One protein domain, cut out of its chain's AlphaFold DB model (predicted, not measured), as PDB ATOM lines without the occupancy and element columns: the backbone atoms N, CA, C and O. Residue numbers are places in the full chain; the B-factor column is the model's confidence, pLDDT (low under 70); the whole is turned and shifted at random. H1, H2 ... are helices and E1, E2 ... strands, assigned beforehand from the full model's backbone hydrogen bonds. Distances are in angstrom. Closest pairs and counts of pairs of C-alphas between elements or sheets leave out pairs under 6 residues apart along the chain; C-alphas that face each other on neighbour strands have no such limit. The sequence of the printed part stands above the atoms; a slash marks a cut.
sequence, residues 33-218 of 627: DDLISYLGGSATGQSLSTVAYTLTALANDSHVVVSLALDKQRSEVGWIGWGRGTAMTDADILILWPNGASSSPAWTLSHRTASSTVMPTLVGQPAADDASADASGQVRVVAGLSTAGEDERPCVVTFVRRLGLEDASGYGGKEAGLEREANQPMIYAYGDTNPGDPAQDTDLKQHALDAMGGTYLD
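This is residues 33 to 218 of the 627 residues of the protein "CDH-cyt domain-containing protein" of Rhodotorula diobovata (UniProt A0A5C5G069). Two five-stranded sheets stand face to face as a well-formed sandwich, E1 E2 E3 E8 E7 in one layer and E6 E5 E4 E9 E10 in the other, their strands crossed at 37 degrees. The second sheet is twisted, two short helices only graze the sandwich, H1 at the first sheet and H2 at the second, and long loops join many of the strands. The printed part has 186 residues, with two named helices and ten named strands in the order H1 E1 E2 E3 E4 E5 E6 E7 E8 H2 E9 E10; in each sheet the neighbours are antiparallel. The class is mostly strand, though under half of the residues, 75 of 186, are in named elements. The whole is compact and rounded, with a radius of gyration of the C-alphas of 14.9 A and spans of 38 by 37 by 35 A.

Start with H1, residues 33 to 38, and go on to E1, residues 44 to 49, E2, residues 54 to 59, and E3, residues 63 to 70, a meander in which each strand is the antiparallel neighbour of the one before. Look between E1 and E2, a hairpin, for N 48 and O 55 at 2.8 A, and between E2 and E3 for N 67 and O 56 at 2.8 A. Beside E3 you find E8, residues 155 to 162, with N 64 and O 161 2.8 A apart, and beside E8 the edge strand E7, residues 139 to 141, with N 160 and O 140 2.8 A apart. H1 is on this sheet but only grazes it, with residues 35 to 38; its closest C-alpha pair with E3 is Leu 35 and Val 65, 7.2 A apart. The other sheet begins with a second meander, E4, residues 79 to 84, E5, residues 92 to 98, and E6, residues 107 to 113. Look for N 80 and O 96 at 2.8 A between E4 and E5, and for N 95 and O 110 at 2.8 A between E5 and E6. On from E4 come E9, residues 184 to 191, with N 81 and O 189 2.8 A apart, and the edge strand E10, residues 212 to 217, with N 215 and O 186 2.8 A from each other across the E9 and E10 hairpin. The parts of the two sheets that face each other are 10.5 A apart centre to centre, their best planes at 19 degrees. At one edge, the closest C-alphas of E6 and E7 are Leu 109 and Val 141, 7.0 A apart; at the other, those of E1 and E10 are Gln 46 and Leu 217, also 7.0 A apart. H2, residues 168 to 171, only grazes the second sheet; its closest C-alpha pair with E5 is Tyr 171 and Asp 92, 6.5 A apart. In H1 each O i to N i+4 pair is within hydrogen-bond range, while H2 is too short for such a pair.

Find C-alpha 33 at (46.349, -25.792, 15.167), where H1 begins; it is 8.5 A long. E1 spans 17.5 A, E2 16.9 A and E3 23.3 A, from C-alpha 63 at (33.690, -15.797, 12.108). E4 measures 17.3 A, E5 20.7 A, E6 19.7 A, E7 7.3 A and E8 23.8 A. H2 is 5.4 A long, E9 23.6 A and E10 15.6 A, ending at C-alpha 217 at (41.735, -14.611, -0.639).

The C-alphas farthest apart are those of Gly 41 and Val 118, 40.2 A. The printed part has no cut. Long links join E6 to E7, E7 to E8, H2 to E9 and E9 to E10. The mean pLDDT of the printed part is 93.4, with residue 172 alone under 70.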
ATOM      1  N   ASP A  33      47.187 -25.099  14.179       97.44
ATOM      2  CA  ASP A  33      46.349 -25.792  15.167       97.44
ATOM      3  C   ASP A  33      45.763 -24.841  16.217       97.44
ATOM      4  O   ASP A  33      44.604 -25.008  16.594       97.44
ATOM      5  N   ASP A  34      46.498 -23.810  16.650       97.69
ATOM      6  CA  ASP A  34      45.975 -22.798  17.581       97.69
ATOM      7  C   ASP A  34      44.830 -21.994  16.938       97.69
ATOM      8  O   ASP A  34      43.783 -21.780  17.555       97.69
ATOM      9  N   LEU A  35      44.999 -21.597  15.668       98.00
ATOM     10  CA  LEU A  35      43.987 -20.863  14.897       98.00
ATOM     11  C   LEU A  35      42.734 -21.719  14.628       98.00
ATOM     12  O   LEU A  35      41.610 -21.240  14.787       98.00
ATOM     13  N   ILE A  36      42.917 -22.991  14.257       97.94
ATOM     14  CA  ILE A  36      41.825 -23.955  14.041       97.94
ATOM     15  C   ILE A  36      41.100 -24.248  15.362       97.94
ATOM     16  O   ILE A  36      39.868 -24.265  15.397       97.94
ATOM     17  N   SER A  37      41.838 -24.424  16.463       97.81
ATOM     18  CA  SER A  37      41.271 -24.668  17.795       97.81
ATOM     19  C   SER A  37      40.434 -23.486  18.281       97.81
ATOM     20  O   SER A  37      39.326 -23.689  18.775       97.81
ATOM     21  N   TYR A  38      40.907 -22.250  18.075       97.75
ATOM     22  CA  TYR A  38      40.153 -21.036  18.402       97.75
ATOM     23  C   TYR A  38      38.831 -20.933  17.619       97.75
ATOM     24  O   TYR A  38      37.823 -20.493  18.167       97.75
ATOM     25  N   LEU A  39      38.804 -21.384  16.359       97.56
ATOM     26  CA  LEU A  39      37.588 -21.438  15.534       97.56
ATOM     27  C   LEU A  39      36.644 -22.613  15.860       97.56
ATOM     28  O   LEU A  39      35.577 -22.706  15.251       97.56
ATOM     29  N   GLY A  40      36.993 -23.480  16.819       97.12
ATOM     30  CA  GLY A  40      36.171 -24.618  17.248       97.12
ATOM     31  C   GLY A  40      36.578 -25.977  16.663       97.12
ATOM     32  O   GLY A  40      35.796 -26.922  16.731       97.12
ATOM     33  N   GLY A  41      37.783 -26.099  16.097       94.75
ATOM     34  CA  GLY A  41      38.352 -27.369  15.624       94.75
ATOM     35  C   GLY A  41      38.108 -27.695  14.144       94.75
ATOM     36  O   GLY A  41      38.515 -28.760  13.688       94.75
ATOM     37  N   SER A  42      37.468 -26.802  13.386       93.12
ATOM     38  CA  SER A  42      37.284 -26.927  11.934       93.12
ATOM     39  C   SER A  42      37.229 -25.546  11.282       93.12
ATOM     40  O   SER A  42      36.564 -24.647  11.800       93.12
ATOM     41  N   ALA A  43      37.925 -25.372  10.156       97.31
ATOM     42  CA  ALA A  43      37.936 -24.129   9.393       97.31
ATOM     43  C   ALA A  43      38.279 -24.367   7.912       97.31
ATOM     44  O   ALA A  43      39.009 -25.299   7.574       97.31
ATOM     45  N   THR A  44      37.803 -23.479   7.040       98.31
ATOM     46  CA  THR A  44      38.280 -23.328   5.652       98.31
ATOM     47  C   THR A  44      39.045 -22.019   5.512       98.31
ATOM     48  O   THR A  44      38.795 -21.079   6.264       98.31
ATOM     49  N   GLY A  45      40.000 -21.927   4.594       97.75
ATOM     50  CA  GLY A  45      40.836 -20.736   4.483       97.75
ATOM     51  C   GLY A  45      42.172 -20.964   3.802       97.75
ATOM     52  O   GLY A  45      42.411 -21.988   3.161       97.75
ATOM     53  N   GLN A  46      43.059 -19.982   3.941       97.75
ATOM     54  CA  GLN A  46      44.287 -19.914   3.159       97.75
ATOM     55  C   GLN A  46      45.387 -19.122   3.874       97.75
ATOM     56  O   GLN A  46      45.127 -18.157   4.597       97.75
ATOM     57  N   SER A  47      46.637 -19.505   3.604       98.25
ATOM     58  CA  SER A  47      47.831 -18.758   4.005       98.25
ATOM     59  C   SER A  47      48.555 -18.192   2.781       98.25
ATOM     60  O   SER A  47      48.838 -18.926   1.834       98.25
ATOM     61  N   LEU A  48      48.889 -16.900   2.802       97.62
ATOM     62  CA  LEU A  48      49.524 -16.160   1.709       97.62
ATOM     63  C   LEU A  48      50.820 -15.474   2.172       97.62
ATOM     64  O   LEU A  48      50.821 -14.682   3.114       97.62
ATOM     65  N   SER A  49      51.927 -15.706   1.467       97.00
ATOM     66  CA  SER A  49      53.194 -14.992   1.677       97.00
ATOM     67  C   SER A  49      53.213 -13.677   0.892       97.00
ATOM     68  O   SER A  49      53.694 -13.623  -0.241       97.00
ATOM     69  N   THR A  50      52.669 -12.607   1.475       96.06
ATOM     70  CA  THR A  50      52.690 -11.270   0.855       96.06
ATOM     71  C   THR A  50      54.095 -10.652   0.878       96.06
ATOM     72  O   THR A  50      54.993 -11.151   1.555       96.06
ATOM     73  N   VAL A  51      54.305  -9.533   0.170       89.81
ATOM     74  CA  VAL A  51      55.590  -8.801   0.245       89.81
ATOM     75  C   VAL A  51      55.792  -8.027   1.557       89.81
ATOM     76  O   VAL A  51      56.878  -7.496   1.773       89.81
ATOM     77  N   ALA A  52      54.772  -7.955   2.419       91.62
ATOM     78  CA  ALA A  52      54.811  -7.244   3.698       91.62
ATOM     79  C   ALA A  52      54.875  -8.196   4.909       91.62
ATOM     80  O   ALA A  52      55.623  -7.954   5.853       91.62
ATOM     81  N   TYR A  53      54.089  -9.274   4.877       96.94
ATOM     82  CA  TYR A  53      53.905 -10.236   5.970       96.94
ATOM     83  C   TYR A  53      53.344 -11.576   5.464       96.94
ATOM     84  O   TYR A  53      52.768 -11.654   4.374       96.94
ATOM     85  N   THR A  54      53.450 -12.636   6.268       97.69
ATOM     86  CA  THR A  54      52.657 -13.854   6.041       97.69
ATOM     87  C   THR A  54      51.264 -13.645   6.623       97.69
ATOM     88  O   THR A  54      51.119 -13.309   7.793       97.69
ATOM     89  N   LEU A  55      50.250 -13.813   5.784       97.94
ATOM     90  CA  LEU A  55      48.836 -13.793   6.138       97.94
ATOM     91  C   LEU A  55      48.362 -15.237   6.312       97.94
ATOM     92  O   LEU A  55      48.612 -16.046   5.426       97.94
ATOM     93  N   THR A  56      47.616 -15.536   7.369       98.44
ATOM     94  CA  THR A  56      46.747 -16.720   7.449       98.44
ATOM     95  C   THR A  56      45.346 -16.244   7.801       98.44
ATOM     96  O   THR A  56      45.177 -15.551   8.799       98.44
ATOM     97  N   ALA A  57      44.347 -16.586   6.990       98.25
ATOM     98  CA  ALA A  57      42.956 -16.214   7.234       98.25
ATOM     99  C   ALA A  57      42.057 -17.449   7.125       98.25
ATOM    100  O   ALA A  57      42.000 -18.086   6.072       98.25
ATOM    101  N   LEU A  58      41.392 -17.783   8.232       98.44
ATOM    102  CA  LEU A  58      40.588 -18.991   8.422       98.44
ATOM    103  C   LEU A  58      39.163 -18.619   8.829       98.44
ATOM    104  O   LEU A  58      38.975 -17.718   9.641       98.44
ATOM    105  N   ALA A  59      38.170 -19.332   8.309       98.25
ATOM    106  CA  ALA A  59      36.754 -19.090   8.533       98.25
ATOM    107  C   ALA A  59      36.027 -20.341   9.046       98.25
ATOM    108  O   ALA A  59      36.223 -21.446   8.534       98.25
ATOM    109  N   ASN A  60      35.124 -20.136  10.006       97.31
ATOM    110  CA  ASN A  60      34.011 -21.046  10.288       97.31
ATOM    111  C   ASN A  60      32.691 -20.409   9.802       97.31
ATOM    112  O   ASN A  60      32.708 -19.367   9.148       97.31
ATOM    113  N   ASP A  61      31.539 -21.005  10.115       96.38
ATOM    114  CA  ASP A  61      30.219 -20.551   9.636       96.38
ATOM    115  C   ASP A  61      29.780 -19.148  10.101       96.38
ATOM    116  O   ASP A  61      28.742 -18.654   9.669       96.38
ATOM    117  N   SER A  62      30.537 -18.495  10.988       96.25
ATOM    118  CA  SER A  62      30.149 -17.219  11.613       96.25
ATOM    119  C   SER A  62      31.278 -16.189  11.728       96.25
ATOM    120  O   SER A  62      31.010 -14.985  11.712       96.25
ATOM    121  N   HIS A  63      32.531 -16.638  11.824       97.50
ATOM    122  CA  HIS A  63      33.690 -15.797  12.108       97.50
ATOM    123  C   HIS A  63      34.871 -16.119  11.193       97.50
ATOM    124  O   HIS A  63      35.062 -17.263  10.778       97.50
ATOM    125  N   VAL A  64      35.697 -15.101  10.951       98.00
ATOM    126  CA  VAL A  64      37.013 -15.213  10.319       98.00
ATOM    127  C   VAL A  64      38.076 -14.797  11.331       98.00
ATOM    128  O   VAL A  64      37.998 -13.711  11.907       98.00
ATOM    129  N   VAL A  65      39.081 -15.643  11.533       98.44
ATOM    130  CA  VAL A  65      40.315 -15.311  12.249       98.44
ATOM    131  C   VAL A  65      41.394 -14.998  11.226       98.44
ATOM    132  O   VAL A  65      41.631 -15.776  10.303       98.44
ATOM    133  N   VAL A  66      42.059 -13.863  11.404       98.38
ATOM    134  CA  VAL A  66      43.126 -13.371  10.537       98.38
ATOM    135  C   VAL A  66      44.381 -13.172  11.379       98.38
ATOM    136  O   VAL A  66      44.383 -12.375  12.314       98.38
ATOM    137  N   SER A  67      45.450 -13.889  11.041       98.38
ATOM    138  CA  SER A  67      46.766 -13.796  11.671       98.38
ATOM    139  C   SER A  67      47.784 -13.208  10.696       98.38
ATOM    140  O   SER A  67      47.905 -13.667   9.555       98.38
ATOM    141  N   LEU A  68      48.493 -12.166  11.133       98.19
ATOM    142  CA  LEU A  68      49.478 -11.413  10.359       98.19
ATOM    143  C   LEU A  68      50.853 -11.577  11.022       98.19
ATOM    144  O   LEU A  68      51.073 -11.060  12.115       98.19
ATOM    145  N   ALA A  69      51.770 -12.291  10.368       97.69
ATOM    146  CA  ALA A  69      53.079 -12.654  10.913       97.69
ATOM    147  C   ALA A  69      54.241 -11.995  10.149       97.69
ATOM    148  O   ALA A  69      54.377 -12.145   8.929       97.69
ATOM    149  N   LEU A  70      55.118 -11.304  10.882       96.50
ATOM    150  CA  LEU A  70      56.327 -10.646  10.391       96.50
ATOM    151  C   LEU A  70      57.577 -11.301  10.985       96.50
ATOM    152  O   LEU A  70      57.651 -11.557  12.185       96.50
ATOM    153  N   ASP A  71      58.611 -11.495  10.161       95.06
ATOM    154  CA  ASP A  71      59.927 -11.963  10.617       95.06
ATOM    155  C   ASP A  71      60.752 -10.812  11.236       95.06
ATOM    156  O   ASP A  71      61.812 -10.418  10.747       95.06
ATOM    157  N   LYS A  72      60.186 -10.237  12.298       94.88
ATOM    158  CA  LYS A  72      60.637  -9.063  13.050       94.88
ATOM    159  C   LYS A  72      60.368  -9.251  14.541       94.88
ATOM    160  O   LYS A  72      59.525 -10.068  14.906       94.88
ATOM    161  N   GLN A  73      61.039  -8.468  15.377       96.00
ATOM    162  CA  GLN A  73      60.656  -8.255  16.779       96.00
ATOM    163  C   GLN A  73      59.445  -7.307  16.855       96.00
ATOM    164  O   GLN A  73      59.227  -6.505  15.941       96.00
ATOM    165  N   ARG A  74      58.644  -7.349  17.928       95.56
ATOM    166  CA  ARG A  74      57.478  -6.451  18.073       95.56
ATOM    167  C   ARG A  74      57.883  -4.977  18.175       95.56
ATOM    168  O   ARG A  74      57.198  -4.127  17.612       95.56
ATOM    169  N   SER A  75      59.034  -4.690  18.780       95.56
ATOM    170  CA  SER A  75      59.672  -3.363  18.810       95.56
ATOM    171  C   SER A  75      60.093  -2.818  17.430       95.56
ATOM    172  O   SER A  75      60.275  -1.614  17.276       95.56
ATOM    173  N   GLU A  76      60.214  -3.673  16.407       96.38
ATOM    174  CA  GLU A  76      60.605  -3.304  15.032       96.38
ATOM    175  C   GLU A  76      59.401  -3.106  14.086       96.38
ATOM    176  O   GLU A  76      59.590  -2.860  12.883       96.38
ATOM    177  N   VAL A  77      58.172  -3.282  14.583       97.00
ATOM    178  CA  VAL A  77      56.931  -3.173  13.805       97.00
ATOM    179  C   VAL A  77      56.338  -1.774  13.941       97.00
ATOM    180  O   VAL A  77      56.029  -1.310  15.038       97.00
ATOM    181  N   GLY A  78      56.147  -1.122  12.791       98.00
ATOM    182  CA  GLY A  78      55.491   0.174  12.716       98.00
ATOM    183  C   GLY A  78      53.976   0.040  12.787       98.00
ATOM    184  O   GLY A  78      53.391   0.121  13.862       98.00
ATOM    185  N   TRP A  79      53.344  -0.202  11.641       98.31
ATOM    186  CA  TRP A  79      51.926  -0.555  11.562       98.31
ATOM    187  C   TRP A  79      51.667  -1.539  10.416       98.31
ATOM    188  O   TRP A  79      52.409  -1.588   9.434       98.31
ATOM    189  N   ILE A  80      50.606  -2.332  10.537       98.44
ATOM    190  CA  ILE A  80      50.216  -3.395   9.607       98.44
ATOM    191  C   ILE A  80      48.794  -3.102   9.122       98.44
ATOM    192  O   ILE A  80      47.894  -2.948   9.940       98.44
ATOM    193  N   GLY A  81      48.584  -2.998   7.812       98.06
ATOM    194  CA  GLY A  81      47.277  -2.728   7.210       98.06
ATOM    195  C   GLY A  81      46.769  -3.914   6.397       98.06
ATOM    196  O   GLY A  81      47.458  -4.381   5.494       98.06
ATOM    197  N   TRP A  82      45.543  -4.342   6.677       97.94
ATOM    198  CA  TRP A  82      44.770  -5.341   5.936       97.94
ATOM    199  C   TRP A  82      43.457  -4.693   5.482       97.94
ATOM    200  O   TRP A  82      42.930  -3.832   6.180       97.94
ATOM    201  N   GLY A  83      42.887  -5.088   4.346       96.56
ATOM    202  CA  GLY A  83      41.538  -4.640   4.003       96.56
ATOM    203  C   GLY A  83      40.849  -5.476   2.938       96.56
ATOM    204  O   GLY A  83      41.496  -5.980   2.023       96.56
ATOM    205  N   ARG A  84      39.527  -5.602   3.040       95.44
ATOM    206  CA  ARG A  84      38.675  -6.314   2.079       95.44
ATOM    207  C   ARG A  84      38.159  -5.312   1.045       95.44
ATOM    208  O   ARG A  84      37.414  -4.407   1.394       95.44
ATOM    209  N   GLY A  85      38.585  -5.455  -0.211       94.19
ATOM    210  CA  GLY A  85      38.329  -4.533  -1.326       94.19
ATOM    211  C   GLY A  85      39.434  -4.584  -2.392       94.19
ATOM    212  O   GLY A  85      40.431  -5.289  -2.237       94.19
ATOM    213  N   THR A  86      39.272  -3.844  -3.491       91.06
ATOM    214  CA  THR A  86      40.230  -3.799  -4.617       91.06
ATOM    215  C   THR A  86      41.215  -2.629  -4.543       91.06
ATOM    216  O   THR A  86      42.352  -2.750  -5.006       91.06
ATOM    217  N   ALA A  87      40.812  -1.512  -3.933       91.38
ATOM    218  CA  ALA A  87      41.651  -0.364  -3.612       91.38
ATOM    219  C   ALA A  87      41.201   0.279  -2.285       91.38
ATOM    220  O   ALA A  87      40.204  -0.111  -1.685       91.38
ATOM    221  N   MET A  88      41.929   1.297  -1.809       93.69
ATOM    222  CA  MET A  88      41.578   2.013  -0.565       93.69
ATOM    223  C   MET A  88      40.185   2.670  -0.613       93.69
ATOM    224  O   MET A  88      39.586   2.903   0.426       93.69
ATOM    225  N   THR A  89      39.686   2.971  -1.816       91.25
ATOM    226  CA  THR A  89      38.439   3.707  -2.117       91.25
ATOM    227  C   THR A  89      37.142   2.923  -1.944       91.25
ATOM    228  O   THR A  89      36.046   3.478  -2.027       91.25
ATOM    229  N   ASP A  90      37.266   1.611  -1.837       89.75
ATOM    230  CA  ASP A  90      36.178   0.638  -1.800       89.75
ATOM    231  C   ASP A  90      36.365  -0.361  -0.655       89.75
ATOM    232  O   ASP A  90      35.415  -1.066  -0.312       89.75
ATOM    233  N   ALA A  91      37.553  -0.380  -0.042       93.38
ATOM    234  CA  ALA A  91      37.903  -1.317   1.004       93.38
ATOM    235  C   ALA A  91      37.376  -0.947   2.395       93.38
ATOM    236  O   ALA A  91      37.371   0.210   2.816       93.38
ATOM    237  N   ASP A  92      37.022  -1.997   3.122       94.38
ATOM    238  CA  ASP A  92      36.954  -2.046   4.578       94.38
ATOM    239  C   ASP A  92      38.378  -2.279   5.119       94.38
ATOM    240  O   ASP A  92      38.983  -3.306   4.801       94.38
ATOM    241  N   ILE A  93      38.960  -1.307   5.838       96.56
ATOM    242  CA  ILE A  93      40.394  -1.287   6.182       96.56
ATOM    243  C   ILE A  93      40.591  -1.463   7.691       96.56
ATOM    244  O   ILE A  93      40.074  -0.696   8.500       96.56
ATOM    245  N   LEU A  94      41.424  -2.426   8.074       97.56
ATOM    246  CA  LEU A  94      41.901  -2.634   9.438       97.56
ATOM    247  C   LEU A  94      43.396  -2.320   9.506       97.56
ATOM    248  O   LEU A  94      44.189  -2.854   8.730       97.56
ATOM    249  N   ILE A  95      43.789  -1.462  10.444       98.25
ATOM    250  CA  ILE A  95      45.184  -1.085  10.676       98.25
ATOM    251  C   ILE A  95      45.543  -1.399  12.124       98.25
ATOM    252  O   ILE A  95      44.837  -0.993  13.040       98.25
ATOM    253  N   LEU A  96      46.631  -2.138  12.331       98.44
ATOM    254  CA  LEU A  96      47.058  -2.636  13.633       98.44
ATOM    255  C   LEU A  96      48.499  -2.211  13.921       98.44
ATOM    256  O   LEU A  96      49.358  -2.292  13.041       98.44
ATOM    257  N   TRP A  97      48.788  -1.796  15.152       98.31
ATOM    258  CA  TRP A  97      50.150  -1.486  15.600       98.31
ATOM    259  C   TRP A  97      50.373  -1.903  17.057       98.31
ATOM    260  O   TRP A  97      49.422  -1.914  17.845       98.31
ATOM    261  N   PRO A  98      51.608  -2.277  17.433       97.56
ATOM    262  CA  PRO A  98      51.913  -2.629  18.807       97.56
ATOM    263  C   PRO A  98      52.021  -1.373  19.677       97.56
ATOM    264  O   PRO A  98      52.632  -0.380  19.286       97.56
ATOM    265  N   ASN A  99      51.480  -1.458  20.887       94.44
ATOM    266  CA  ASN A  99      51.633  -0.458  21.940       94.44
ATOM    267  C   ASN A  99      52.825  -0.842  22.845       94.44
ATOM    268  O   ASN A  99      53.154  -2.024  22.968       94.44
ATOM    269  N   GLY A 100      53.493   0.122  23.489       87.44
ATOM    270  CA  GLY A 100      54.742  -0.129  24.240       87.44
ATOM    271  C   GLY A 100      54.628  -1.153  25.387       87.44
ATOM    272  O   GLY A 100      53.536  -1.393  25.899       87.44
ATOM    273  N   ALA A 101      55.753  -1.743  25.805       78.88
ATOM    274  CA  ALA A 101      55.896  -2.898  26.713       78.88
ATOM    275  C   ALA A 101      54.842  -3.079  27.822       78.88
ATOM    276  O   ALA A 101      54.359  -4.186  28.038       78.88
ATOM    277  N   SER A 102      54.522  -2.014  28.563       79.12
ATOM    278  CA  SER A 102      53.656  -2.042  29.751       79.12
ATOM    279  C   SER A 102      52.184  -1.706  29.479       79.12
ATOM    280  O   SER A 102      51.400  -1.570  30.421       79.12
ATOM    281  N   SER A 103      51.803  -1.541  28.213       81.62
ATOM    282  CA  SER A 103      50.435  -1.227  27.802       81.62
ATOM    283  C   SER A 103      49.516  -2.453  27.804       81.62
ATOM    284  O   SER A 103      49.922  -3.582  27.534       81.62
ATOM    285  N   SER A 104      48.239  -2.208  28.086       84.75
ATOM    286  CA  SER A 104      47.154  -3.168  27.914       84.75
ATOM    287  C   SER A 104      45.984  -2.421  27.269       84.75
ATOM    288  O   SER A 104      45.472  -1.502  27.910       84.75
ATOM    289  N   PRO A 105      45.558  -2.773  26.043       88.81
ATOM    290  CA  PRO A 105      46.060  -3.869  25.209       88.81
ATOM    291  C   PRO A 105      47.442  -3.593  24.587       88.81
ATOM    292  O   PRO A 105      47.770  -2.459  24.242       88.81
ATOM    293  N   ALA A 106      48.224  -4.659  24.376       93.75
ATOM    294  CA  ALA A 106      49.554  -4.610  23.746       93.75
ATOM    295  C   ALA A 106      49.528  -4.284  22.233       93.75
ATOM    296  O   ALA A 106      50.578  -4.097  21.617       93.75
ATOM    297  N   TRP A 107      48.334  -4.215  21.640       97.44
ATOM    298  CA  TRP A 107      48.071  -3.826  20.256       97.44
ATOM    299  C   TRP A 107      46.858  -2.904  20.208       97.44
ATOM    300  O   TRP A 107      45.847  -3.195  20.850       97.44
ATOM    301  N   THR A 108      46.940  -1.850  19.400       97.81
ATOM    302  CA  THR A 108      45.768  -1.093  18.956       97.81
ATOM    303  C   THR A 108      45.301  -1.637  17.610       97.81
ATOM    304  O   THR A 108      46.112  -1.963  16.739       97.81
ATOM    305  N   LEU A 109      43.983  -1.732  17.449       97.88
ATOM    306  CA  LEU A 109      43.291  -2.025  16.200       97.88
ATOM    307  C   LEU A 109      42.458  -0.801  15.826       97.88
ATOM    308  O   LEU A 109      41.654  -0.323  16.616       97.88
ATOM    309  N   SER A 110      42.654  -0.303  14.613       97.56
ATOM    310  CA  SER A 110      41.964   0.851  14.053       97.56
ATOM    311  C   SER A 110      41.178   0.432  12.818       97.56
ATOM    312  O   SER A 110      41.748  -0.062  11.844       97.56
ATOM    313  N   HIS A 111      39.863   0.629  12.859       95.81
ATOM    314  CA  HIS A 111      38.962   0.339  11.749       95.81
ATOM    315  C   HIS A 111      38.678   1.614  10.951       95.81
ATOM    316  O   HIS A 111      38.264   2.625  11.516       95.81
ATOM    317  N   ARG A 112      38.968   1.602   9.647       95.69
ATOM    318  CA  ARG A 112      39.004   2.796   8.795       95.69
ATOM    319  C   ARG A 112      38.397   2.564   7.411       95.69
ATOM    320  O   ARG A 112      38.354   1.452   6.893       95.69
ATOM    321  N   THR A 113      38.023   3.665   6.770       94.31
ATOM    322  CA  THR A 113      37.617   3.731   5.357       94.31
ATOM    323  C   THR A 113      38.310   4.914   4.670       94.31
ATOM    324  O   THR A 113      38.830   5.803   5.348       94.31
ATOM    325  N   ALA A 114      38.358   4.956   3.336       93.06
ATOM    326  CA  ALA A 114      38.928   6.084   2.598       93.06
ATOM    327  C   ALA A 114      38.120   6.422   1.335       93.06
ATOM    328  O   ALA A 114      37.675   5.552   0.598       93.06
ATOM    329  N   SER A 115      37.977   7.718   1.044       89.62
ATOM    330  CA  SER A 115      37.282   8.221  -0.155       89.62
ATOM    331  C   SER A 115      38.181   8.330  -1.396       89.62
ATOM    332  O   SER A 115      37.702   8.522  -2.512       89.62
ATOM    333  N   SER A 116      39.498   8.254  -1.201       91.06
ATOM    334  CA  SER A 116      40.551   8.379  -2.216       91.06
ATOM    335  C   SER A 116      41.856   7.780  -1.665       91.06
ATOM    336  O   SER A 116      41.866   7.212  -0.575       91.06
ATOM    337  N   THR A 117      42.976   7.889  -2.384       88.75
ATOM    338  CA  THR A 117      44.301   7.407  -1.932       88.75
ATOM    339  C   THR A 117      44.957   8.373  -0.929       88.75
ATOM    340  O   THR A 117      46.100   8.792  -1.113       88.75
ATOM    341  N   VAL A 118      44.202   8.781   0.092       91.75
ATOM    342  CA  VAL A 118      44.613   9.672   1.194       91.75
ATOM    343  C   VAL A 118      44.634   8.895   2.514       91.75
ATOM    344  O   VAL A 118      44.381   7.691   2.520       91.75
ATOM    345  N   MET A 119      44.938   9.563   3.632       95.69
ATOM    346  CA  MET A 119      44.824   8.967   4.968       95.69
ATOM    347  C   MET A 119      43.409   8.399   5.185       95.69
ATOM    348  O   MET A 119      42.449   9.169   5.089       95.69
ATOM    349  N   PRO A 120      43.249   7.095   5.476       95.94
ATOM    350  CA  PRO A 120      41.957   6.549   5.860       95.94
ATOM    351  C   PRO A 120      41.470   7.175   7.172       95.94
ATOM    352  O   PRO A 120      42.245   7.351   8.117       95.94
ATOM    353  N   THR A 121      40.179   7.484   7.228       95.69
ATOM    354  CA  THR A 121      39.483   8.037   8.395       95.69
ATOM    355  C   THR A 121      38.910   6.913   9.250       95.69
ATOM    356  O   THR A 121      38.406   5.933   8.697       95.69
ATOM    357  N   LEU A 122      38.951   7.062  10.577       95.69
ATOM    358  CA  LEU A 122      38.326   6.119  11.510       95.69
ATOM    359  C   LEU A 122      36.823   5.964  11.215       95.69
ATOM    360  O   LEU A 122      36.133   6.948  10.945       95.69
ATOM    361  N   VAL A 123      36.325   4.731  11.283       92.19
ATOM    362  CA  VAL A 123      34.898   4.407  11.221       92.19
ATOM    363  C   VAL A 123      34.295   4.469  12.629       92.19
ATOM    364  O   VAL A 123      34.866   3.964  13.592       92.19
ATOM    365  N   GLY A 124      33.120   5.091  12.759       90.44
ATOM    366  CA  GLY A 124      32.436   5.236  14.045       90.44
ATOM    367  C   GLY A 124      33.116   6.253  14.967       90.44
ATOM    368  O   GLY A 124      33.268   7.420  14.608       90.44
ATOM    369  N   GLN A 125      33.471   5.828  16.179       92.44
ATOM    370  CA  GLN A 125      34.172   6.610  17.207       92.44
ATOM    371  C   GLN A 125      35.219   5.712  17.889       92.44
ATOM    372  O   GLN A 125      35.012   4.499  17.914       92.44
ATOM    373  N   PRO A 126      36.305   6.259  18.471       91.62
ATOM    374  CA  PRO A 126      37.285   5.448  19.192       91.62
ATOM    375  C   PRO A 126      36.639   4.616  20.311       91.62
ATOM    376  O   PRO A 126      35.837   5.131  21.095       91.62
ATOM    377  N   ALA A 127      37.003   3.338  20.402       86.75
ATOM    378  CA  ALA A 127      36.538   2.422  21.437       86.75
ATOM    379  C   ALA A 127      37.067   2.862  22.815       86.75
ATOM    380  O   ALA A 127      38.230   2.642  23.153       86.75
ATOM    381  N   ALA A 128      36.201   3.504  23.606       79.25
ATOM    382  CA  ALA A 128      36.586   4.307  24.772       79.25
ATOM    383  C   ALA A 128      37.392   3.564  25.857       79.25
ATOM    384  O   ALA A 128      38.238   4.180  26.504       79.25
ATOM    385  N   ASP A 129      37.142   2.264  26.040       86.88
ATOM    386  CA  ASP A 129      37.757   1.434  27.086       86.88
ATOM    387  C   ASP A 129      38.657   0.302  26.535       86.88
ATOM    388  O   ASP A 129      39.322  -0.382  27.314       86.88
ATOM    389  N   ASP A 130      38.684   0.068  25.215       92.50
ATOM    390  CA  ASP A 130      39.377  -1.081  24.610       92.50
ATOM    391  C   ASP A 130      39.857  -0.798  23.176       92.50
ATOM    392  O   ASP A 130      39.204  -1.145  22.193       92.50
ATOM    393  N   ALA A 131      41.060  -0.232  23.057       94.75
ATOM    394  CA  ALA A 131      41.697   0.067  21.773       94.75
ATOM    395  C   ALA A 131      42.000  -1.173  20.897       94.75
ATOM    396  O   ALA A 131      42.458  -1.017  19.765       94.75
ATOM    397  N   SER A 132      41.766  -2.400  21.389       96.25
ATOM    398  CA  SER A 132      41.959  -3.646  20.633       96.25
ATOM    399  C   SER A 132      40.702  -4.155  19.919       96.25
ATOM    400  O   SER A 132      40.764  -5.190  19.250       96.25
ATOM    401  N   ALA A 133      39.577  -3.445  20.029       96.06
ATOM    402  CA  ALA A 133      38.337  -3.742  19.318       96.06
ATOM    403  C   ALA A 133      37.803  -2.515  18.560       96.06
ATOM    404  O   ALA A 133      38.104  -1.377  18.916       96.06
ATOM    405  N   ASP A 134      37.017  -2.739  17.508       94.44
ATOM    406  CA  ASP A 134      36.336  -1.658  16.788       94.44
ATOM    407  C   ASP A 134      35.157  -1.069  17.591       94.44
ATOM    408  O   ASP A 134      34.711  -1.633  18.592       94.44
ATOM    409  N   ALA A 135      34.603   0.045  17.105       91.50
ATOM    410  CA  ALA A 135      33.486   0.757  17.731       91.50
ATOM    411  C   ALA A 135      32.212  -0.097  17.937       91.50
ATOM    412  O   ALA A 135      31.419   0.195  18.832       91.50
ATOM    413  N   SER A 136      32.000  -1.134  17.119       90.62
ATOM    414  CA  SER A 136      30.872  -2.071  17.212       90.62
ATOM    415  C   SER A 136      31.203  -3.382  17.940       90.62
ATOM    416  O   SER A 136      30.297  -4.162  18.229       90.62
ATOM    417  N   GLY A 137      32.480  -3.645  18.236       92.06
ATOM    418  CA  GLY A 137      32.959  -4.880  18.862       92.06
ATOM    419  C   GLY A 137      32.869  -6.141  17.990       92.06
ATOM    420  O   GLY A 137      33.075  -7.241  18.505       92.06
ATOM    421  N   GLN A 138      32.565  -6.010  16.693       93.19
ATOM    422  CA  GLN A 138      32.498  -7.122  15.732       93.19
ATOM    423  C   GLN A 138      33.879  -7.522  15.182       93.19
ATOM    424  O   GLN A 138      33.987  -8.569  14.537       93.19
ATOM    425  N   VAL A 139      34.917  -6.720  15.444       95.69
ATOM    426  CA  VAL A 139      36.329  -6.944  15.113       95.69
ATOM    427  C   VAL A 139      37.183  -6.733  16.374       95.69
ATOM    428  O   VAL A 139      37.073  -5.707  17.042       95.69
ATOM    429  N   ARG A 140      38.047  -7.698  16.718       97.25
ATOM    430  CA  ARG A 140      38.821  -7.697  17.977       97.25
ATOM    431  C   ARG A 140      40.157  -8.433  17.858       97.25
ATOM    432  O   ARG A 140      40.200  -9.542  17.331       97.25
ATOM    433  N   VAL A 141      41.235  -7.880  18.419       97.94
ATOM    434  CA  VAL A 141      42.525  -8.584  18.565       97.94
ATOM    435  C   VAL A 141      42.388  -9.748  19.550       97.94
ATOM    436  O   VAL A 141      41.918  -9.596  20.678       97.94
ATOM    437  N   VAL A 142      42.853 -10.925  19.142       97.88
ATOM    438  CA  VAL A 142      42.950 -12.112  19.986       97.88
ATOM    439  C   VAL A 142      44.290 -12.068  20.717       97.88
ATOM    440  O   VAL A 142      45.311 -12.539  20.214       97.88
ATOM    441  N   ALA A 143      44.293 -11.484  21.918       96.25
ATOM    442  CA  ALA A 143      45.511 -11.269  22.706       96.25
ATOM    443  C   ALA A 143      46.300 -12.565  22.989       96.25
ATOM    444  O   ALA A 143      47.522 -12.554  22.931       96.25
ATOM    445  N   GLY A 144      45.618 -13.695  23.222       95.81
ATOM    446  CA  GLY A 144      46.267 -15.001  23.426       95.81
ATOM    447  C   GLY A 144      46.904 -15.617  22.170       95.81
ATOM    448  O   GLY A 144      47.602 -16.616  22.286       95.81
ATOM    449  N   LEU A 145      46.671 -15.031  20.990       97.00
ATOM    450  CA  LEU A 145      47.243 -15.425  19.696       97.00
ATOM    451  C   LEU A 145      48.023 -14.255  19.060       97.00
ATOM    452  O   LEU A 145      48.171 -14.186  17.841       97.00
ATOM    453  N   SER A 146      48.479 -13.299  19.873       97.00
ATOM    454  CA  SER A 146      49.220 -12.113  19.432       97.00
ATOM    455  C   SER A 146      50.451 -11.896  20.309       97.00
ATOM    456  O   SER A 146      50.402 -12.079  21.522       97.00
ATOM    457  N   THR A 147      51.553 -11.482  19.693       95.62
ATOM    458  CA  THR A 147      52.839 -11.205  20.343       95.62
ATOM    459  C   THR A 147      52.704 -10.097  21.390       95.62
ATOM    460  O   THR A 147      52.099  -9.060  21.113       95.62
ATOM    461  N   ALA A 148      53.282 -10.297  22.577       94.12
ATOM    462  CA  ALA A 148      53.118  -9.412  23.734       94.12
ATOM    463  C   ALA A 148      54.455  -8.883  24.282       94.12
ATOM    464  O   ALA A 148      54.538  -7.721  24.682       94.12
ATOM    465  N   GLY A 149      55.527  -9.674  24.242       93.00
ATOM    466  CA  GLY A 149      56.887  -9.188  24.491       93.00
ATOM    467  C   GLY A 149      57.355  -8.231  23.389       93.00
ATOM    468  O   GLY A 149      56.849  -8.271  22.268       93.00
ATOM    469  N   GLU A 150      58.293  -7.331  23.687       92.94
ATOM    470  CA  GLU A 150      58.867  -6.431  22.668       92.94
ATOM    471  C   GLU A 150      59.907  -7.143  21.785       92.94
ATOM    472  O   GLU A 150      59.911  -6.945  20.571       92.94
ATOM    473  N   ASP A 151      60.704  -8.038  22.375       93.62
ATOM    474  CA  ASP A 151      61.774  -8.804  21.709       93.62
ATOM    475  C   ASP A 151      61.283 -10.125  21.073       93.62
ATOM    476  O   ASP A 151      62.056 -10.899  20.506       93.62
ATOM    477  N   GLU A 152      59.986 -10.429  21.185       92.19
ATOM    478  CA  GLU A 152      59.398 -11.659  20.651       92.19
ATOM    479  C   GLU A 152      59.376 -11.647  19.111       92.19
ATOM    480  O   GLU A 152      58.902 -10.698  18.481       92.19
ATOM    481  N   ARG A 153      59.878 -12.734  18.509       93.38
ATOM    482  CA  ARG A 153      59.981 -12.946  17.059       93.38
ATOM    483  C   ARG A 153      59.595 -14.396  16.706       93.38
ATOM    484  O   ARG A 153      60.101 -15.303  17.367       93.38
ATOM    485  N   PRO A 154      58.795 -14.645  15.648       95.38
ATOM    486  CA  PRO A 154      58.164 -13.659  14.768       95.38
ATOM    487  C   PRO A 154      57.104 -12.830  15.499       95.38
ATOM    488  O   PRO A 154      56.393 -13.335  16.363       95.38
ATOM    489  N   CYS A 155      56.993 -11.559  15.123       96.31
ATOM    490  CA  CYS A 155      55.928 -10.687  15.587       96.31
ATOM    491  C   CYS A 155      54.633 -11.041  14.847       96.31
ATOM    492  O   CYS A 155      54.567 -10.969  13.618       96.31
ATOM    493  N   VAL A 156      53.615 -11.439  15.601       97.44
ATOM    494  CA  VAL A 156      52.303 -11.873  15.128       97.44
ATOM    495  C   VAL A 156      51.234 -10.991  15.762       97.44
ATOM    496  O   VAL A 156      51.227 -10.794  16.976       97.44
ATOM    497  N   VAL A 157      50.282 -10.518  14.961       97.94
ATOM    498  CA  VAL A 157      48.997 -10.030  15.470       97.94
ATOM    499  C   VAL A 157      47.875 -10.848  14.854       97.94
ATOM    500  O   VAL A 157      47.821 -11.031  13.638       97.94
ATOM    501  N   THR A 158      46.982 -11.350  15.699       98.31
ATOM    502  CA  THR A 158      45.812 -12.123  15.278       98.31
ATOM    503  C   THR A 158      44.559 -11.392  15.717       98.31
ATOM    504  O   THR A 158      44.440 -11.017  16.879       98.31
ATOM    505  N   PHE A 159      43.602 -11.206  14.815       98.31
ATOM    506  CA  PHE A 159      42.288 -10.656  15.130       98.31
ATOM    507  C   PHE A 159      41.178 -11.585  14.641       98.31
ATOM    508  O   PHE A 159      41.339 -12.327  13.675       98.31
ATOM    509  N   VAL A 160      40.043 -11.544  15.329       98.12
ATOM    510  CA  VAL A 160      38.799 -12.184  14.908       98.12
ATOM    511  C   VAL A 160      37.842 -11.107  14.412       98.12
ATOM    512  O   VAL A 160      37.794 -10.006  14.962       98.12
ATOM    513  N   ARG A 161      37.071 -11.431  13.378       96.19
ATOM    514  CA  ARG A 161      35.915 -10.650  12.942       96.19
ATOM    515  C   ARG A 161      34.739 -11.552  12.611       96.19
ATOM    516  O   ARG A 161      34.924 -12.728  12.295       96.19
ATOM    517  N   ARG A 162      33.529 -11.000  12.622       95.56
ATOM    518  CA  ARG A 162      32.372 -11.676  12.021       95.56
ATOM    519  C   ARG A 162      32.527 -11.769  10.499       95.56
ATOM    520  O   ARG A 162      33.185 -10.934   9.866       95.56
ATOM    521  N   LEU A 163      31.936 -12.822   9.940       94.00
ATOM    522  CA  LEU A 163      31.905 -13.102   8.505       94.00
ATOM    523  C   LEU A 163      30.938 -12.114   7.823       94.00
ATOM    524  O   LEU A 163      31.371 -11.154   7.183       94.00
ATOM    525  N   GLY A 164      29.642 -12.249   8.125       90.38
ATOM    526  CA  GLY A 164      28.638 -11.206   7.905       90.38
ATOM    527  C   GLY A 164      28.610 -10.189   9.054       90.38
ATOM    528  O   GLY A 164      28.506 -10.570  10.223       90.38
ATOM    529  N   LEU A 165      28.684  -8.902   8.707       87.12
ATOM    530  CA  LEU A 165      28.585  -7.766   9.630       87.12
ATOM    531  C   LEU A 165      27.131  -7.298   9.762       87.12
ATOM    532  O   LEU A 165      26.403  -7.270   8.772       87.12
ATOM    533  N   GLU A 166      26.712  -6.892  10.962       80.25
ATOM    534  CA  GLU A 166      25.296  -6.570  11.243       80.25
ATOM    535  C   GLU A 166      24.832  -5.201  10.719       80.25
ATOM    536  O   GLU A 166      23.635  -4.986  10.554       80.25
ATOM    537  N   ASP A 167      25.768  -4.306  10.397       73.88
ATOM    538  CA  ASP A 167      25.512  -3.049   9.683       73.88
ATOM    539  C   ASP A 167      26.661  -2.778   8.702       73.88
ATOM    540  O   ASP A 167      27.555  -1.972   8.955       73.88
ATOM    541  N   ALA A 168      26.663  -3.482   7.567       70.50
ATOM    542  CA  ALA A 168      27.671  -3.285   6.520       70.50
ATOM    543  C   ALA A 168      27.680  -1.846   5.956       70.50
ATOM    544  O   ALA A 168      28.717  -1.377   5.492       70.50
ATOM    545  N   SER A 169      26.558  -1.119   6.038       72.44
ATOM    546  CA  SER A 169      26.463   0.303   5.676       72.44
ATOM    547  C   SER A 169      27.314   1.202   6.577       72.44
ATOM    548  O   SER A 169      27.914   2.160   6.086       72.44
ATOM    549  N   GLY A 170      27.419   0.882   7.870       72.00
ATOM    550  CA  GLY A 170      28.257   1.612   8.822       72.00
ATOM    551  C   GLY A 170      29.765   1.509   8.550       72.00
ATOM    552  O   GLY A 170      30.518   2.372   8.991       72.00
ATOM    553  N   TYR A 171      30.214   0.499   7.796       71.69
ATOM    554  CA  TYR A 171      31.639   0.182   7.612       71.69
ATOM    555  C   TYR A 171      32.331   1.001   6.504       71.69
ATOM    556  O   TYR A 171      33.553   0.950   6.367       71.69
ATOM    557  N   GLY A 172      31.580   1.784   5.719       66.50
ATOM    558  CA  GLY A 172      32.093   2.748   4.731       66.50
ATOM    559  C   GLY A 172      32.709   2.149   3.456       66.50
ATOM    560  O   GLY A 172      32.548   2.715   2.375       66.50
ATOM    561  N   GLY A 173      33.374   0.995   3.554       70.94
ATOM    562  CA  GLY A 173      33.782   0.189   2.405       70.94
ATOM    563  C   GLY A 173      32.572  -0.367   1.646       70.94
ATOM    564  O   GLY A 173      31.571  -0.756   2.242       70.94
ATOM    565  N   LYS A 174      32.673  -0.452   0.316       75.31
ATOM    566  CA  LYS A 174      31.644  -1.090  -0.536       75.31
ATOM    567  C   LYS A 174      31.617  -2.608  -0.367       75.31
ATOM    568  O   LYS A 174      30.622  -3.253  -0.665       75.31
ATOM    569  N   GLU A 175      32.738  -3.144   0.096       78.94
ATOM    570  CA  GLU A 175      33.079  -4.559   0.149       78.94
ATOM    571  C   GLU A 175      33.207  -5.044   1.607       78.94
ATOM    572  O   GLU A 175      34.046  -5.877   1.914       78.94
ATOM    573  N   ALA A 176      32.429  -4.494   2.548       78.31
ATOM    574  CA  ALA A 176      32.659  -4.716   3.982       78.31
ATOM    575  C   ALA A 176      32.456  -6.167   4.471       78.31
ATOM    576  O   ALA A 176      32.993  -6.544   5.513       78.31
ATOM    577  N   GLY A 177      31.691  -6.992   3.752       87.69
ATOM    578  CA  GLY A 177      31.441  -8.393   4.111       87.69
ATOM    579  C   GLY A 177      32.601  -9.340   3.780       87.69
ATOM    580  O   GLY A 177      33.328  -9.145   2.807       87.69
ATOM    581  N   LEU A 178      32.733 -10.412   4.566       94.31
ATOM    582  CA  LEU A 178      33.466 -11.615   4.169       94.31
ATOM    583  C   LEU A 178      32.481 -12.767   3.983       94.31
ATOM    584  O   LEU A 178      31.503 -12.888   4.718       94.31
ATOM    585  N   GLU A 179      32.774 -13.643   3.030       95.31
ATOM    586  CA  GLU A 179      31.985 -14.838   2.725       95.31
ATOM    587  C   GLU A 179      32.915 -16.060   2.686       95.31
ATOM    588  O   GLU A 179      34.115 -15.915   2.440       95.31
ATOM    589  N   ARG A 180      32.391 -17.274   2.921       95.88
ATOM    590  CA  ARG A 180      33.166 -18.536   2.847       95.88
ATOM    591  C   ARG A 180      33.401 -18.971   1.393       95.88
ATOM    592  O   ARG A 180      33.134 -20.110   1.023       95.88
ATOM    593  N   GLU A 181      33.874 -18.044   0.570       95.94
ATOM    594  CA  GLU A 181      34.054 -18.202  -0.871       95.94
ATOM    595  C   GLU A 181      35.506 -17.949  -1.296       95.94
ATOM    596  O   GLU A 181      36.320 -17.377  -0.564       95.94
ATOM    597  N   ALA A 182      35.823 -18.373  -2.517       95.75
ATOM    598  CA  ALA A 182      37.036 -17.963  -3.204       95.75
ATOM    599  C   ALA A 182      36.979 -16.478  -3.608       95.75
ATOM    600  O   ALA A 182      35.934 -15.830  -3.572       95.75
ATOM    601  N   ASN A 183      38.101 -15.960  -4.111       95.00
ATOM    602  CA  ASN A 183      38.160 -14.702  -4.861       95.00
ATOM    603  C   ASN A 183      37.712 -13.437  -4.120       95.00
ATOM    604  O   ASN A 183      37.411 -12.441  -4.772       95.00
ATOM    605  N   GLN A 184      37.748 -13.427  -2.790       95.75
ATOM    606  CA  GLN A 184      37.484 -12.237  -1.981       95.75
ATOM    607  C   GLN A 184      38.650 -11.234  -2.189       95.75
ATOM    608  O   GLN A 184      39.766 -11.526  -1.741       95.75
ATOM    609  N   PRO A 185      38.485 -10.099  -2.909       96.38
ATOM    610  CA  PRO A 185      39.595  -9.187  -3.197       96.38
ATOM    611  C   PRO A 185      40.086  -8.500  -1.923       96.38
ATOM    612  O   PRO A 185      39.290  -8.042  -1.105       96.38
ATOM    613  N   MET A 186      41.404  -8.415  -1.758       96.50
ATOM    614  CA  MET A 186      42.033  -7.952  -0.525       96.50
ATOM    615  C   MET A 186      43.233  -7.047  -0.816       96.50
ATOM    616  O   MET A 186      44.095  -7.389  -1.629       96.50
ATOM    617  N   ILE A 187      43.339  -5.929  -0.101       96.94
ATOM    618  CA  ILE A 187      44.517  -5.057  -0.073       96.94
ATOM    619  C   ILE A 187      45.338  -5.266   1.203       96.94
ATOM    620  O   ILE A 187      44.829  -5.703   2.235       96.94
ATOM    621  N   TYR A 188      46.627  -4.941   1.131       98.12
ATOM    622  CA  TYR A 188      47.529  -4.943   2.280       98.12
ATOM    623  C   TYR A 188      48.579  -3.832   2.193       98.12
ATOM    624  O   TYR A 188      48.957  -3.397   1.100       98.12
ATOM    625  N   ALA A 189      49.077  -3.406   3.352       97.56
ATOM    626  CA  ALA A 189      50.157  -2.440   3.505       97.56
ATOM    627  C   ALA A 189      50.955  -2.683   4.801       97.56
ATOM    628  O   ALA A 189      50.467  -3.304   5.741       97.56
ATOM    629  N   TYR A 190      52.177  -2.159   4.867       97.50
ATOM    630  CA  TYR A 190      52.993  -2.115   6.079       97.50
ATOM    631  C   TYR A 190      53.747  -0.782   6.173       97.50
ATOM    632  O   TYR A 190      54.450  -0.386   5.239       97.50
ATOM    633  N   GLY A 191      53.616  -0.100   7.311       97.19
ATOM    634  CA  GLY A 191      54.392   1.084   7.666       97.19
ATOM    635  C   GLY A 191      55.583   0.733   8.552       97.19
ATOM    636  O   GLY A 191      55.462  -0.051   9.490       97.19
ATOM    637  N   ASP A 192      56.741   1.335   8.282       96.44
ATOM    638  CA  ASP A 192      57.954   1.142   9.086       96.44
ATOM    639  C   ASP A 192      57.932   1.883  10.431       96.44
ATOM    640  O   ASP A 192      58.564   1.436  11.384       96.44
ATOM    641  N   THR A 193      57.174   2.976  10.515       96.94
ATOM    642  CA  THR A 193      57.073   3.830  11.695       96.94
ATOM    643  C   THR A 193      55.825   3.493  12.502       96.94
ATOM    644  O   THR A 193      54.714   3.548  11.976       96.94
ATOM    645  N   ASN A 194      56.008   3.221  13.792       96.81
ATOM    646  CA  ASN A 194      54.919   3.085  14.754       96.81
ATOM    647  C   ASN A 194      54.370   4.486  15.101       96.81
ATOM    648  O   ASN A 194      55.183   5.392  15.310       96.81
ATOM    649  N   PRO A 195      53.041   4.709  15.149       96.25
ATOM    650  CA  PRO A 195      52.481   6.008  15.536       96.25
ATOM    651  C   PRO A 195      52.777   6.391  16.999       96.25
ATOM    652  O   PRO A 195      52.787   7.575  17.320       96.25
ATOM    653  N   GLY A 196      53.047   5.420  17.880       90.88
ATOM    654  CA  GLY A 196      53.419   5.620  19.288       90.88
ATOM    655  C   GLY A 196      52.259   5.951  20.237       90.88
ATOM    656  O   GLY A 196      52.436   5.903  21.453       90.88
ATOM    657  N   ASP A 197      51.084   6.251  19.691       93.19
ATOM    658  CA  ASP A 197      49.846   6.560  20.404       93.19
ATOM    659  C   ASP A 197      48.863   5.375  20.267       93.19
ATOM    660  O   ASP A 197      48.697   4.854  19.158       93.19
ATOM    661  N   PRO A 198      48.225   4.900  21.354       93.69
ATOM    662  CA  PRO A 198      47.198   3.864  21.277       93.69
ATOM    663  C   PRO A 198      45.845   4.353  20.726       93.69
ATOM    664  O   PRO A 198      44.967   3.512  20.519       93.69
ATOM    665  N   ALA A 199      45.632   5.659  20.509       95.00
ATOM    666  CA  ALA A 199      44.372   6.195  19.994       95.00
ATOM    667  C   ALA A 199      44.076   5.717  18.559       95.00
ATOM    668  O   ALA A 199      44.905   5.781  17.653       95.00
ATOM    669  N   GLN A 200      42.864   5.213  18.326       96.62
ATOM    670  CA  GLN A 200      42.535   4.534  17.068       96.62
ATOM    671  C   GLN A 200      42.522   5.483  15.857       96.62
ATOM    672  O   GLN A 200      42.727   5.034  14.729       96.62
ATOM    673  N   ASP A 201      42.311   6.781  16.056       96.69
ATOM    674  CA  ASP A 201      42.266   7.824  15.030       96.69
ATOM    675  C   ASP A 201      43.628   8.461  14.688       96.69
ATOM    676  O   ASP A 201      43.696   9.192  13.702       96.69
ATOM    677  N   THR A 202      44.722   8.137  15.397       96.81
ATOM    678  CA  THR A 202      46.051   8.756  15.199       96.81
ATOM    679  C   THR A 202      46.527   8.768  13.738       96.81
ATOM    680  O   THR A 202      46.349   7.799  12.991       96.81
ATOM    681  N   ASP A 203      47.180   9.858  13.327       96.69
ATOM    682  CA  ASP A 203      47.805   9.986  12.008       96.69
ATOM    683  C   ASP A 203      48.946   8.976  11.802       96.69
ATOM    684  O   ASP A 203      49.894   8.879  12.584       96.69
ATOM    685  N   LEU A 204      48.884   8.249  10.687       96.62
ATOM    686  CA  LEU A 204      49.870   7.239  10.317       96.62
ATOM    687  C   LEU A 204      50.867   7.809   9.301       96.62
ATOM    688  O   LEU A 204      50.496   8.542   8.384       96.62
ATOM    689  N   LYS A 205      52.144   7.414   9.373       96.38
ATOM    690  CA  LYS A 205      53.050   7.659   8.239       96.38
ATOM    691  C   LYS A 205      52.693   6.741   7.074       96.38
ATOM    692  O   LYS A 205      52.410   5.561   7.280       96.38
ATOM    693  N   GLN A 206      52.753   7.269   5.853       93.44
ATOM    694  CA  GLN A 206      52.514   6.493   4.638       93.44
ATOM    695  C   GLN A 206      53.509   5.322   4.522       93.44
ATOM    696  O   GLN A 206      54.711   5.492   4.715       93.44
ATOM    697  N   HIS A 207      52.993   4.143   4.177       91.69
ATOM    698  CA  HIS A 207      53.778   2.943   3.879       91.69
ATOM    699  C   HIS A 207      54.702   3.142   2.661       91.69
ATOM    700  O   HIS A 207      54.444   3.964   1.776       91.69
ATOM    701  N   ALA A 208      55.740   2.313   2.539       81.50
ATOM    702  CA  ALA A 208      56.526   2.249   1.308       81.50
ATOM    703  C   ALA A 208      55.692   1.670   0.140       81.50
ATOM    704  O   ALA A 208      54.801   0.840   0.336       81.50
ATOM    705  N   LEU A 209      55.975   2.087  -1.102       77.00
ATOM    706  CA  LEU A 209      55.226   1.649  -2.300       77.00
ATOM    707  C   LEU A 209      55.512   0.195  -2.728       77.00
ATOM    708  O   LEU A 209      54.894  -0.309  -3.668       77.00
ATOM    709  N   ASP A 210      56.472  -0.464  -2.087       79.12
ATOM    710  CA  ASP A 210      56.782  -1.887  -2.217       79.12
ATOM    711  C   ASP A 210      56.414  -2.717  -0.980       79.12
ATOM    712  O   ASP A 210      56.423  -3.940  -1.075       79.12
ATOM    713  N   ALA A 211      55.992  -2.073   0.113       88.50
ATOM    714  CA  ALA A 211      55.406  -2.698   1.300       88.50
ATOM    715  C   ALA A 211      53.863  -2.766   1.231       88.50
ATOM    716  O   ALA A 211      53.196  -2.836   2.259       88.50
ATOM    717  N   MET A 212      53.285  -2.709   0.026       94.75
ATOM    718  CA  MET A 212      51.838  -2.727  -0.220       94.75
ATOM    719  C   MET A 212      51.466  -3.634  -1.398       94.75
ATOM    720  O   MET A 212      52.281  -3.861  -2.299       94.75
ATOM    721  N   GLY A 213      50.206  -4.057  -1.466       93.25
ATOM    722  CA  GLY A 213      49.675  -4.754  -2.632       93.25
ATOM    723  C   GLY A 213      48.169  -4.994  -2.594       93.25
ATOM    724  O   GLY A 213      47.477  -4.611  -1.656       93.25
ATOM    725  N   GLY A 214      47.688  -5.642  -3.653       94.69
ATOM    726  CA  GLY A 214      46.351  -6.219  -3.752       94.69
ATOM    727  C   GLY A 214      46.460  -7.674  -4.207       94.69
ATOM    728  O   GLY A 214      47.404  -8.031  -4.919       94.69
ATOM    729  N   THR A 215      45.539  -8.513  -3.758       96.56
ATOM    730  CA  THR A 215      45.467  -9.947  -4.052       96.56
ATOM    731  C   THR A 215      44.025 -10.446  -3.878       96.56
ATOM    732  O   THR A 215      43.104  -9.641  -3.741       96.56
ATOM    733  N   TYR A 216      43.824 -11.759  -3.889       96.56
ATOM    734  CA  TYR A 216      42.541 -12.414  -3.664       96.56
ATOM    735  C   TYR A 216      42.723 -13.493  -2.600       96.56
ATOM    736  O   TYR A 216      43.739 -14.186  -2.592       96.56
ATOM    737  N   LEU A 217      41.752 -13.616  -1.704       96.88
ATOM    738  CA  LEU A 217      41.735 -14.611  -0.639       96.88
ATOM    739  C   LEU A 217      40.699 -15.694  -0.951       96.88
ATOM    740  O   LEU A 217      39.629 -15.399  -1.487       96.88
ATOM    741  N   ASP A 218      41.014 -16.937  -0.595       97.50
ATOM    742  CA  ASP A 218      40.068 -18.048  -0.611       97.50
ATOM    743  C   ASP A 218      39.715 -18.477   0.819       97.50
ATOM    744  O   ASP A 218      40.565 -18.981   1.555       97.50
TER     745      ASP A 218